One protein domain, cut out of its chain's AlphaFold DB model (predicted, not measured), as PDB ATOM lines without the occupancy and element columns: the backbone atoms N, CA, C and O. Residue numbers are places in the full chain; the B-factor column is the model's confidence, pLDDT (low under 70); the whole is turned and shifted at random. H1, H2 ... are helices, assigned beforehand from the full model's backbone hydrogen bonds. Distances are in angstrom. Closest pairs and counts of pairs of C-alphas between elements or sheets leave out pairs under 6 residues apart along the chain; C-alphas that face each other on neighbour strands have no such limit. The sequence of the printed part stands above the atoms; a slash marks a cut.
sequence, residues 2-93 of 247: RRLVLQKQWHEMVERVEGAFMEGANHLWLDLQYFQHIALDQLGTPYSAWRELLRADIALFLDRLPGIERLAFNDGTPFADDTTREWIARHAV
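Overview. This is residues 2 to 93 of the 247 residues of a protein of Paraburkholderia bryophila (UniProt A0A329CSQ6). Three long helices run alternately one way and the other, with H3 in the middle and H2 and H4 on two sides of it, well away from each other. H5 crosses near the beginning of H3 and reaches toward H4 with its last residues, while the short H1 makes a corner with the beginning of H2. A long stretch without a named helix, residues 65 to 81, loops out between H4 and H5. The printed part has 92 residues with five named helices in the order H1 H2 H3 H4 H5 and no named strand, and its class is all helix. It is compact, with a radius of gyration of the C-alphas of 12.8 A, and rounded, spanning 34 by 26 by 22 A.

Arrangement. Start at H1, residues 2 to 6, and go on to H2, residues 10 to 21: they touch only at the corner, where the closest C-alphas, those of Leu 4 and Met 13, are 6.4 A apart. Next comes H3, residues 30 to 43, the hub, which touches three helices. H2 and H3 form a helical hairpin: they touch, opposite ways at a shallow tilt of 24 degrees, and their closest C-alphas, those of Trp 10 and Ala 39, are 4.8 A apart. H3 forms a second helical hairpin with H4, residues 48 to 64, opposite ways at a shallow tilt of 20 degrees; H4 touches H3 with residues 48 to 55 alone, closest at the C-alphas of Leu 40 and Arg 51, 5.6 A apart. Look last at H5, residues 82 to 91, which touches residues 30 to 34 of H3 at a steep tilt of 60 degrees, the closest C-alphas being those of Asp 31 and Thr 84, 5.7 A apart. H4 and H5 are close but not clearly touching, about perpendicular at 77 degrees. H2 is apart from H4 and from H5. In H1, H2, H3, H4 and H5 every backbone O i to N i+4 pair is within hydrogen-bond range.

Along the chain. Find C-alpha 2 at (201.713, 202.784, 200.385), where H1 begins. H2 measures 16.3 A from first to last C-alpha; H3 runs 20.2 A from C-alpha 30 at (190.417, 194.787, 203.954). H4, the longest helix, covers 24.9 A, and H5 covers 14.2 A to C-alpha 91 at (185.996, 203.367, 212.748).

Size, cuts and confidence. Look at Thr 45 and Asn 74 for the two C-alphas farthest apart, 38.8 A. The printed part has no cut. The link from H4 to H5 is long, with 17 residues. Mean pLDDT of the printed part is 89.7, and residue 24 is under 70.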
ATOM      1  N   ARG A   2     200.850 202.017 199.446       80.62
ATOM      2  CA  ARG A   2     201.713 202.784 200.385       80.62
ATOM      3  C   ARG A   2     202.534 203.913 199.733       80.62
ATOM      4  O   ARG A   2     202.646 204.997 200.292       80.62
ATOM      5  N   ARG A   3     203.048 203.694 198.518       86.75
ATOM      6  CA  ARG A   3     203.739 204.733 197.731       86.75
ATOM      7  C   ARG A   3     202.832 205.920 197.370       86.75
ATOM      8  O   ARG A   3     203.270 207.054 197.507       86.75
ATOM      9  N   LEU A   4     201.588 205.664 196.962       80.06
ATOM     10  CA  LEU A   4     200.617 206.709 196.605       80.06
ATOM     11  C   LEU A   4     200.216 207.540 197.829       80.06
ATOM     12  O   LEU A   4     200.066 208.753 197.720       80.06
ATOM     13  N   VAL A   5     200.144 206.911 199.010       80.25
ATOM     14  CA  VAL A   5     199.935 207.609 200.289       80.25
ATOM     15  C   VAL A   5     201.087 208.573 200.586       80.25
ATOM     16  O   VAL A   5     200.851 209.738 200.895       80.25
ATOM     17  N   LEU A   6     202.340 208.130 200.428       84.50
ATOM     18  CA  LEU A   6     203.515 208.995 200.611       84.50
ATOM     19  C   LEU A   6     203.556 210.150 199.601       84.50
ATOM     20  O   LEU A   6     203.989 211.251 199.932       84.50
ATOM     21  N   GLN A   7     203.087 209.902 198.378       89.31
ATOM     22  CA  GLN A   7     203.011 210.895 197.306       89.31
ATOM     23  C   GLN A   7     201.748 211.771 197.378       89.31
ATOM     24  O   GLN A   7     201.613 212.692 196.576       89.31
ATOM     25  N   LYS A   8     200.847 211.521 198.342       89.19
ATOM     26  CA  LYS A   8     199.562 212.218 198.530       89.19
ATOM     27  C   LYS A   8     198.676 212.246 197.276       89.19
ATOM     28  O   LYS A   8     197.951 213.209 197.033       89.19
ATOM     29  N   GLN A   9     198.728 211.191 196.466       91.81
ATOM     30  CA  GLN A   9     197.929 211.067 195.243       91.81
ATOM     31  C   GLN A   9     196.578 210.410 195.551       91.81
ATOM     32  O   GLN A   9     196.372 209.228 195.296       91.81
ATOM     33  N   TRP A  10     195.656 211.173 196.143       93.00
ATOM     34  CA  TRP A  10     194.416 210.620 196.705       93.00
ATOM     35  C   TRP A  10     193.381 210.182 195.662       93.00
ATOM     36  O   TRP A  10     192.779 209.132 195.833       93.00
ATOM     37  N   HIS A  11     193.206 210.922 194.565       92.44
ATOM     38  CA  HIS A  11     192.282 210.520 193.493       92.44
ATOM     39  C   HIS A  11     192.733 209.213 192.823       92.44
ATOM     40  O   HIS A  11     191.964 208.262 192.734       92.44
ATOM     41  N   GLU A  12     194.015 209.132 192.456       92.31
ATOM     42  CA  GLU A  12     194.618 207.917 191.892       92.31
ATOM     43  C   GLU A  12     194.537 206.739 192.874       92.31
ATOM     44  O   GLU A  12     194.356 205.594 192.472       92.31
ATOM     45  N   MET A  13     194.630 207.012 194.180       92.56
ATOM     46  CA  MET A  13     194.451 205.995 195.210       92.56
ATOM     47  C   MET A  13     193.049 205.380 195.174       92.56
ATOM     48  O   MET A  13     192.946 204.158 195.230       92.56
ATOM     49  N   VAL A  14     191.996 206.199 195.066       92.19
ATOM     50  CA  VAL A  14     190.607 205.713 194.990       92.19
ATOM     51  C   VAL A  14     190.424 204.838 193.753       92.19
ATOM     52  O   VAL A  14     190.010 203.690 193.887       92.19
ATOM     53  N   GLU A  15     190.837 205.314 192.578       93.06
ATOM     54  CA  GLU A  15     190.725 204.549 191.324       93.06
ATOM     55  C   GLU A  15     191.483 203.215 191.390       93.06
ATOM     56  O   GLU A  15     190.985 202.168 190.974       93.06
ATOM     57  N   ARG A  16     192.699 203.232 191.952       92.69
ATOM     58  CA  ARG A  16     193.528 202.033 192.113       92.69
ATOM     59  C   ARG A  16     192.902 201.043 193.093       92.69
ATOM     60  O   ARG A  16     193.052 199.838 192.889       92.69
ATOM     61  N   VAL A  17     192.261 201.531 194.160       93.50
ATOM     62  CA  VAL A  17     191.566 200.674 195.128       93.50
ATOM     63  C   VAL A  17     190.363 200.029 194.459       93.50
ATOM     64  O   VAL A  17     190.241 198.812 194.522       93.50
ATOM     65  N   GLU A  18     189.518 200.813 193.793       91.44
ATOM     66  CA  GLU A  18     188.314 200.297 193.138       91.44
ATOM     67  C   GLU A  18     188.667 199.272 192.060       91.44
ATOM     68  O   GLU A  18     188.091 198.186 192.032       91.44
ATOM     69  N   GLY A  19     189.686 199.552 191.242       92.81
ATOM     70  CA  GLY A  19     190.192 198.594 190.259       92.81
ATOM     71  C   GLY A  19     190.643 197.280 190.902       92.81
ATOM     72  O   GLY A  19     190.199 196.214 190.487       92.81
ATOM     73  N   ALA A  20     191.460 197.353 191.958       91.25
ATOM     74  CA  ALA A  20     191.927 196.165 192.672       91.25
ATOM     75  C   ALA A  20     190.782 195.411 193.365       91.25
ATOM     76  O   ALA A  20     190.788 194.185 193.392       91.25
ATOM     77  N   PHE A  21     189.791 196.118 193.906       90.31
ATOM     78  CA  PHE A  21     188.638 195.509 194.563       90.31
ATOM     79  C   PHE A  21     187.756 194.729 193.583       90.31
ATOM     80  O   PHE A  21     187.189 193.710 193.965       90.31
ATOM     81  N   MET A  22     187.653 195.180 192.330       89.38
ATOM     82  CA  MET A  22     186.880 194.503 191.282       89.38
ATOM     83  C   MET A  22     187.579 193.254 190.719       89.38
ATOM     84  O   MET A  22     186.959 192.480 189.988       89.38
ATOM     85  N   GLU A  23     188.854 193.035 191.048       89.06
ATOM     86  CA  GLU A  23     189.584 191.820 190.690       89.06
ATOM     87  C   GLU A  23     189.230 190.650 191.633       89.06
ATOM     88  O   GLU A  23     188.979 190.812 192.829       89.06
ATOM     89  N   GLY A  24     189.186 189.433 191.082       69.31
ATOM     90  CA  GLY A  24     188.663 188.255 191.779       69.31
ATOM     91  C   GLY A  24     189.441 187.888 193.049       69.31
ATOM     92  O   GLY A  24     190.658 187.754 193.014       69.31
ATOM     93  N   ALA A  25     188.696 187.656 194.139       71.88
ATOM     94  CA  ALA A  25     189.140 187.345 195.510       71.88
ATOM     95  C   ALA A  25     189.665 188.523 196.360       71.88
ATOM     96  O   ALA A  25     189.793 188.367 197.576       71.88
ATOM     97  N   ASN A  26     189.846 189.720 195.790       87.38
ATOM     98  CA  ASN A  26     190.314 190.891 196.544       87.38
ATOM     99  C   ASN A  26     189.243 191.524 197.446       87.38
ATOM    100  O   ASN A  26     189.564 192.367 198.280       87.38
ATOM    101  N   HIS A  27     187.984 191.084 197.353       87.94
ATOM    102  CA  HIS A  27     186.905 191.542 198.234       87.94
ATOM    103  C   HIS A  27     187.165 191.262 199.723       87.94
ATOM    104  O   HIS A  27     186.590 191.926 200.579       87.94
ATOM    105  N   LEU A  28     188.025 190.282 200.028       90.94
ATOM    106  CA  LEU A  28     188.428 189.933 201.393       90.94
ATOM    107  C   LEU A  28     189.690 190.675 201.855       90.94
ATOM    108  O   LEU A  28     190.073 190.559 203.016       90.94
ATOM    109  N   TRP A  29     190.332 191.449 200.977       93.88
ATOM    110  CA  TRP A  29     191.514 192.225 201.329       93.88
ATOM    111  C   TRP A  29     191.110 193.589 201.902       93.88
ATOM    112  O   TRP A  29     190.941 194.580 201.190       93.88
ATOM    113  N   LEU A  30     190.944 193.635 203.221       94.56
ATOM    114  CA  LEU A  30     190.417 194.787 203.954       94.56
ATOM    115  C   LEU A  30     191.366 195.993 203.954       94.56
ATOM    116  O   LEU A  30     190.902 197.126 204.088       94.56
ATOM    117  N   ASP A  31     192.668 195.786 203.725       94.38
ATOM    118  CA  ASP A  31     193.627 196.894 203.586       94.38
ATOM    119  C   ASP A  31     193.231 197.847 202.446       94.38
ATOM    120  O   ASP A  31     193.473 199.052 202.531       94.38
ATOM    121  N   LEU A  32     192.600 197.334 201.381       94.56
ATOM    122  CA  LEU A  32     192.087 198.160 200.284       94.56
ATOM    123  C   LEU A  32     191.087 199.197 200.803       94.56
ATOM    124  O   LEU A  32     191.185 200.378 200.474       94.56
ATOM    125  N   GLN A  33     190.189 198.770 201.687       93.56
ATOM    126  CA  GLN A  33     189.162 199.632 202.255       93.56
ATOM    127  C   GLN A  33     189.752 200.667 203.220       93.56
ATOM    128  O   GLN A  33     189.365 201.834 203.193       93.56
ATOM    129  N   TYR A  34     190.754 200.282 204.015       95.00
ATOM    130  CA  TYR A  34     191.522 201.225 204.835       95.00
ATOM    131  C   TYR A  34     192.163 202.328 203.981       95.00
ATOM    132  O   TYR A  34     192.090 203.520 204.283       95.00
ATOM    133  N   PHE A  35     192.765 201.934 202.865       94.50
ATOM    134  CA  PHE A  35     193.395 202.857 201.938       94.50
ATOM    135  C   PHE A  35     192.402 203.792 201.236       94.50
ATOM    136  O   PHE A  35     192.705 204.977 201.063       94.50
ATOM    137  N   GLN A  36     191.223 203.289 200.866       94.56
ATOM    138  CA  GLN A  36     190.142 204.108 200.319       94.56
ATOM    139  C   GLN A  36     189.612 205.088 201.361       94.56
ATOM    140  O   GLN A  36     189.426 206.262 201.055       94.56
ATOM    141  N   HIS A  37     189.465 204.648 202.614       94.75
ATOM    142  CA  HIS A  37     189.075 205.512 203.724       94.75
ATOM    143  C   HIS A  37     190.029 206.699 203.892       94.75
ATOM    144  O   HIS A  37     189.562 207.837 203.938       94.75
ATOM    145  N   ILE A  38     191.345 206.455 203.913       93.75
ATOM    146  CA  ILE A  38     192.349 207.529 204.007       93.75
ATOM    147  C   ILE A  38     192.231 208.493 202.828       93.75
ATOM    148  O   ILE A  38     192.287 209.706 203.015       93.75
ATOM    149  N   ALA A  39     192.079 207.975 201.608       94.25
ATOM    150  CA  ALA A  39     191.979 208.824 200.429       94.25
ATOM    151  C   ALA A  39     190.730 209.719 200.487       94.25
ATOM    152  O   ALA A  39     190.844 210.929 200.303       94.25
ATOM    153  N   LEU A  40     189.564 209.154 200.817       93.81
ATOM    154  CA  LEU A  40     188.309 209.903 200.951       93.81
ATOM    155  C   LEU A  40     188.374 210.936 202.088       93.81
ATOM    156  O   LEU A  40     187.852 212.040 201.948       93.81
ATOM    157  N   ASP A  41     189.048 210.604 203.192       92.62
ATOM    158  CA  ASP A  41     189.301 211.523 204.307       92.62
ATOM    159  C   ASP A  41     190.110 212.750 203.869       92.62
ATOM    160  O   ASP A  41     189.727 213.886 204.149       92.62
ATOM    161  N   GLN A  42     191.192 212.525 203.123       93.94
ATOM    162  CA  GLN A  42     192.069 213.593 202.643       93.94
ATOM    163  C   GLN A  42     191.460 214.414 201.499       93.94
ATOM    164  O   GLN A  42     191.827 215.576 201.323       93.94
ATOM    165  N   LEU A  43     190.544 213.832 200.721       91.31
ATOM    166  CA  LEU A  43     189.816 214.536 199.664       91.31
ATOM    167  C   LEU A  43     188.732 215.475 200.211       91.31
ATOM    168  O   LEU A  43     188.402 216.460 199.552       91.31
ATOM    169  N   GLY A  44     188.205 215.213 201.411       86.69
ATOM    170  CA  GLY A  44     187.209 216.072 202.052       86.69
ATOM    171  C   GLY A  44     185.895 216.154 201.266       86.69
ATOM    172  O   GLY A  44     185.493 215.210 200.592       86.69
ATOM    173  N   THR A  45     185.174 217.271 201.369       85.12
ATOM    174  CA  THR A  45     183.884 217.463 200.680       85.12
ATOM    175  C   THR A  45     184.068 217.459 199.154       85.12
ATOM    176  O   THR A  45     184.917 218.204 198.663       85.12
ATOM    177  N   PRO A  46     183.271 216.691 198.376       84.62
ATOM    178  CA  PRO A  46     182.036 215.975 198.748       84.62
ATOM    179  C   PRO A  46     182.207 214.494 199.154       84.62
ATOM    180  O   PRO A  46     181.224 213.822 199.455       84.62
ATOM    181  N   TYR A  47     183.433 213.976 199.178       88.56
ATOM    182  CA  TYR A  47     183.757 212.561 199.407       88.56
ATOM    183  C   TYR A  47     183.598 212.095 200.862       88.56
ATOM    184  O   TYR A  47     183.611 210.894 201.139       88.56
ATOM    185  N   SER A  48     183.395 213.025 201.795       85.50
ATOM    186  CA  SER A  48     183.134 212.728 203.207       85.50
ATOM    187  C   SER A  48     181.923 211.811 203.410       85.50
ATOM    188  O   SER A  48     181.982 210.912 204.243       85.50
ATOM    189  N   ALA A  49     180.862 211.966 202.612       87.62
ATOM    190  CA  ALA A  49     179.693 211.087 202.679       87.62
ATOM    191  C   ALA A  49     180.037 209.638 202.287       87.62
ATOM    192  O   ALA A  49     179.574 208.692 202.922       87.62
ATOM    193  N   TRP A  50     180.893 209.455 201.279       91.88
ATOM    194  CA  TRP A  50     181.332 208.128 200.831       91.88
ATOM    195  C   TRP A  50     182.252 207.470 201.856       91.88
ATOM    196  O   TRP A  50     182.189 206.260 202.056       91.88
ATOM    197  N   ARG A  51     183.058 208.272 202.564       92.50
ATOM    198  CA  ARG A  51     183.897 207.802 203.673       92.50
ATOM    199  C   ARG A  51     183.059 207.194 204.797       92.50
ATOM    200  O   ARG A  51     183.448 206.167 205.346       92.50
ATOM    201  N   GLU A  52     181.941 207.826 205.157       87.75
ATOM    202  CA  GLU A  52     181.052 207.291 206.196       87.75
ATOM    203  C   GLU A  52     180.304 206.041 205.723       87.75
ATOM    204  O   GLU A  52     180.193 205.083 206.488       87.75
ATOM    205  N   LEU A  53     179.866 206.001 204.459       91.75
ATOM    206  CA  LEU A  53     179.226 204.812 203.887       91.75
ATOM    207  C   LEU A  53     180.171 203.602 203.904       91.75
ATOM    208  O   LEU A  53     179.806 202.538 204.394       91.75
ATOM    209  N   LEU A  54     181.421 203.804 203.484       92.62
ATOM    210  CA  LEU A  54     182.464 202.781 203.515       92.62
ATOM    211  C   LEU A  54     182.681 202.201 204.924       92.62
ATOM    212  O   LEU A  54     182.819 200.989 205.091       92.62
ATOM    213  N   ARG A  55     182.704 203.056 205.956       92.50
ATOM    214  CA  ARG A  55     182.833 202.615 207.356       92.50
ATOM    215  C   ARG A  55     181.647 201.761 207.793       92.50
ATOM    216  O   ARG A  55     181.849 200.738 208.448       92.50
ATOM    217  N   ALA A  56     180.434 202.180 207.437       88.88
ATOM    218  CA  ALA A  56     179.213 201.454 207.767       88.88
ATOM    219  C   ALA A  56     179.163 200.081 207.079       88.88
ATOM    220  O   ALA A  56     178.848 199.087 207.733       88.88
ATOM    221  N   ASP A  57     179.546 200.005 205.803       91.62
ATOM    222  CA  ASP A  57     179.551 198.753 205.041       91.62
ATOM    223  C   ASP A  57     180.515 197.722 205.638       91.62
ATOM    224  O   ASP A  57     180.155 196.553 205.797       91.62
ATOM    225  N   ILE A  58     181.718 198.146 206.039       93.19
ATOM    226  CA  ILE A  58     182.676 197.244 206.694       93.19
ATOM    227  C   ILE A  58     182.177 196.819 208.066       93.19
ATOM    228  O   ILE A  58     182.294 195.645 208.406       93.19
ATOM    229  N   ALA A  59     181.598 197.737 208.840       89.94
ATOM    230  CA  ALA A  59     181.028 197.391 210.133       89.94
ATOM    231  C   ALA A  59     179.981 196.273 209.973       89.94
ATOM    232  O   ALA A  59     180.097 195.224 210.606       89.94
ATOM    233  N   LEU A  60     179.014 196.448 209.066       89.19
ATOM    234  CA  LEU A  60     177.974 195.450 208.791       89.19
ATOM    235  C   LEU A  60     178.544 194.138 208.234       89.19
ATOM    236  O   LEU A  60     178.020 193.059 208.511       89.19
ATOM    237  N   PHE A  61     179.615 194.205 207.444       90.69
ATOM    238  CA  PHE A  61     180.304 193.015 206.955       90.69
ATOM    239  C   PHE A  61     180.948 192.208 208.093       90.69
ATOM    240  O   PHE A  61     180.813 190.984 208.118       90.69
ATOM    241  N   LEU A  62     181.595 192.883 209.046       90.06
ATOM    242  CA  LEU A  62     182.235 192.255 210.205       90.06
ATOM    243  C   LEU A  62     181.222 191.718 211.219       90.06
ATOM    244  O   LEU A  62     181.463 190.673 211.814       90.06
ATOM    245  N   ASP A  63     180.078 192.384 211.374       87.25
ATOM    246  CA  ASP A  63     178.962 191.887 212.186       87.25
ATOM    247  C   ASP A  63     178.399 190.573 211.623       87.25
ATOM    248  O   ASP A  63     178.194 189.595 212.342       87.25
ATOM    249  N   ARG A  64     178.256 190.498 210.295       89.00
ATOM    250  CA  ARG A  64     177.827 189.272 209.609       89.00
ATOM    251  C   ARG A  64     178.851 188.143 209.689       89.00
ATOM    252  O   ARG A  64     178.453 186.979 209.643       89.00
ATOM    253  N   LEU A  65     180.146 188.461 209.731       88.88
ATOM    254  CA  LEU A  65     181.246 187.490 209.722       88.88
ATOM    255  C   LEU A  65     182.297 187.832 210.796       88.88
ATOM    256  O   LEU A  65     183.395 188.285 210.459       88.88
ATOM    257  N   PRO A  66     182.001 187.588 212.085       87.25
ATOM    258  CA  PRO A  66     182.908 187.946 213.168       87.25
ATOM    259  C   PRO A  66     184.253 187.216 213.068       87.25
ATOM    260  O   PRO A  66     184.305 185.998 212.888       87.25
ATOM    261  N   GLY A  67     185.356 187.954 213.225       86.00
ATOM    262  CA  GLY A  67     186.716 187.407 213.214       86.00
ATOM    263  C   GLY A  67     187.321 187.219 211.822       86.00
ATOM    264  O   GLY A  67     188.466 186.767 211.718       86.00
ATOM    265  N   ILE A  68     186.601 187.577 210.751       92.00
ATOM    266  CA  ILE A  68     187.114 187.497 209.379       92.00
ATOM    267  C   ILE A  68     188.347 188.382 209.162       92.00
ATOM    268  O   ILE A  68     189.239 188.019 208.398       92.00
ATOM    269  N   GLU A  69     188.464 189.492 209.896       91.69
ATOM    270  CA  GLU A  69     189.603 190.412 209.849       91.69
ATOM    271  C   GLU A  69     190.916 189.794 210.359       91.69
ATOM    272  O   GLU A  69     191.987 190.374 210.182       91.69
ATOM    273  N   ARG A  70     190.846 188.616 210.994       91.12
ATOM    274  CA  ARG A  70     192.000 187.864 211.516       91.12
ATOM    275  C   ARG A  70     192.421 186.710 210.613       91.12
ATOM    276  O   ARG A  70     193.399 186.032 210.925       91.12
ATOM    277  N   LEU A  71     191.673 186.454 209.541       93.00
ATOM    278  CA  LEU A  71     192.002 185.411 208.582       93.00
ATOM    279  C   LEU A  71     193.109 185.870 207.628       93.00
ATOM    280  O   LEU A  71     193.476 187.044 207.560       93.00
ATOM    281  N   ALA A  72     193.653 184.905 206.898       93.38
ATOM    282  CA  ALA A  72     194.691 185.111 205.908       93.38
ATOM    283  C   ALA A  72     194.362 184.329 204.637       93.38
ATOM    284  O   ALA A  72     193.664 183.310 204.671       93.38
ATOM    285  N   PHE A  73     194.889 184.808 203.517       90.88
ATOM    286  CA  PHE A  73     194.892 184.083 202.260       90.88
ATOM    287  C   PHE A  73     195.780 182.832 202.362       90.88
ATOM    288  O   PHE A  73     196.535 182.628 203.315       90.88
ATOM    289  N   ASN A  74     195.681 181.965 201.359       91.69
ATOM    290  CA  ASN A  74     196.440 180.713 201.282       91.69
ATOM    291  C   ASN A  74     197.967 180.908 201.232       91.69
ATOM    292  O   ASN A  74     198.708 179.983 201.556       91.69
ATOM    293  N   ASP A  75     198.429 182.087 200.827       89.88
ATOM    294  CA  ASP A  75     199.833 182.497 200.802       89.88
ATOM    295  C   ASP A  75     200.326 183.053 202.154       89.88
ATOM    296  O   ASP A  75     201.504 183.382 202.295       89.88
ATOM    297  N   GLY A  76     199.445 183.134 203.159       88.50
ATOM    298  CA  GLY A  76     199.737 183.674 204.485       88.50
ATOM    299  C   GLY A  76     199.583 185.192 204.595       88.50
ATOM    300  O   GLY A  76     199.765 185.732 205.689       88.50
ATOM    301  N   THR A  77     199.221 185.888 203.514       89.81
ATOM    302  CA  THR A  77     198.932 187.325 203.560       89.81
ATOM    303  C   THR A  77     197.661 187.556 204.387       89.81
ATOM    304  O   THR A  77     196.624 186.965 204.075       89.81
ATOM    305  N   PRO A  78     197.689 188.384 205.449       92.56
ATOM    306  CA  PRO A  78     196.504 188.633 206.261       92.56
ATOM    307  C   PRO A  78     195.452 189.416 205.468       92.56
ATOM    308  O   PRO A  78     195.789 190.250 204.628       92.56
ATOM    309  N   PHE A  79     194.174 189.193 205.770       93.31
ATOM    310  CA  PHE A  79     193.078 189.984 205.199       93.31
ATOM    311  C   PHE A  79     193.148 191.450 205.642       93.31
ATOM    312  O   PHE A  79     192.818 192.339 204.859       93.31
ATOM    313  N   ALA A  80     193.600 191.694 206.876       95.00
ATOM    314  CA  ALA A  80     193.868 193.017 207.424       95.00
ATOM    315  C   ALA A  80     195.214 193.041 208.163       95.00
ATOM    316  O   ALA A  80     195.443 192.278 209.116       95.00
ATOM    317  N   ASP A  81     196.096 193.958 207.770       92.69
ATOM    318  CA  ASP A  81     197.313 194.235 208.529       92.69
ATOM    319  C   ASP A  81     196.995 194.859 209.905       92.69
ATOM    320  O   ASP A  81     195.850 195.198 210.217       92.69
ATOM    321  N   ASP A  82     197.999 194.968 210.782       90.44
ATOM    322  CA  ASP A  82     197.782 195.492 212.142       90.44
ATOM    323  C   ASP A  82     197.211 196.920 212.125       90.44
ATOM    324  O   ASP A  82     196.366 197.266 212.950       90.44
ATOM    325  N   THR A  83     197.620 197.728 211.141       91.88
ATOM    326  CA  THR A  83     197.145 199.112 210.980       91.88
ATOM    327  C   THR A  83     195.667 199.135 210.596       91.88
ATOM    328  O   THR A  83     194.881 199.902 211.155       91.88
ATOM    329  N   THR A  84     195.275 198.265 209.669       94.00
ATOM    330  CA  THR A  84     193.900 198.108 209.195       94.00
ATOM    331  C   THR A  84     193.009 197.543 210.293       94.00
ATOM    332  O   THR A  84     191.902 198.040 210.483       94.00
ATOM    333  N   ARG A  85     193.489 196.576 211.085       89.88
ATOM    334  CA  ARG A  85     192.752 196.057 212.251       89.88
ATOM    335  C   ARG A  85     192.521 197.128 213.311       89.88
ATOM    336  O   ARG A  85     191.424 197.223 213.858       89.88
ATOM    337  N   GLU A  86     193.519 197.966 213.572       89.94
ATOM    338  CA  GLU A  86     193.361 199.089 214.497       89.94
ATOM    339  C   GLU A  86     192.373 200.133 213.955       89.94
ATOM    340  O   GLU A  86     191.521 200.635 214.689       89.94
ATOM    341  N   TRP A  87     192.432 200.426 212.655       93.12
ATOM    342  CA  TRP A  87     191.469 201.304 211.998       93.12
ATOM    343  C   TRP A  87     190.038 200.756 212.067       93.12
ATOM    344  O   TRP A  87     189.128 201.509 212.420       93.12
ATOM    345  N   ILE A  88     189.843 199.457 211.813       90.88
ATOM    346  CA  ILE A  88     188.551 198.772 211.945       90.88
ATOM    347  C   ILE A  88     188.003 198.957 213.361       90.88
ATOM    348  O   ILE A  88     186.885 199.439 213.521       90.88
ATOM    349  N   ALA A  89     188.812 198.666 214.386       86.25
ATOM    350  CA  ALA A  89     188.402 198.791 215.784       86.25
ATOM    351  C   ALA A  89     188.004 200.228 216.175       86.25
ATOM    352  O   ALA A  89     187.178 200.423 217.066       86.25
ATOM    353  N   ARG A  90     188.574 201.245 215.514       84.25
ATOM    354  CA  ARG A  90     188.247 202.657 215.767       84.25
ATOM    355  C   ARG A  90     187.055 203.171 214.960       84.25
ATOM    356  O   ARG A  90     186.337 204.041 215.452       84.25
ATOM    357  N   HIS A  91     186.872 202.706 213.724       82.00
ATOM    358  CA  HIS A  91     185.996 203.367 212.748       82.00
ATOM    359  C   HIS A  91     184.919 202.476 212.120       82.00
ATOM    360  O   HIS A  91     183.950 203.026 211.605       82.00
ATOM    361  N   ALA A  92     185.064 201.151 212.151       78.25
ATOM    362  CA  ALA A  92     184.181 200.201 211.470       78.25
ATOM    363  C   ALA A  92     183.646 199.134 212.443       78.25
ATOM    364  O   ALA A  92     183.791 197.935 212.223       78.25
ATOM    365  N   VAL A  93     183.035 199.583 213.543       71.06
ATOM    366  CA  VAL A  93     182.416 198.715 214.556       71.06
ATOM    367  C   VAL A  93     180.906 198.924 214.537       71.06
ATOM    368  O   VAL A  93     180.442 200.057 214.698       71.06
TER     369      VAL A  93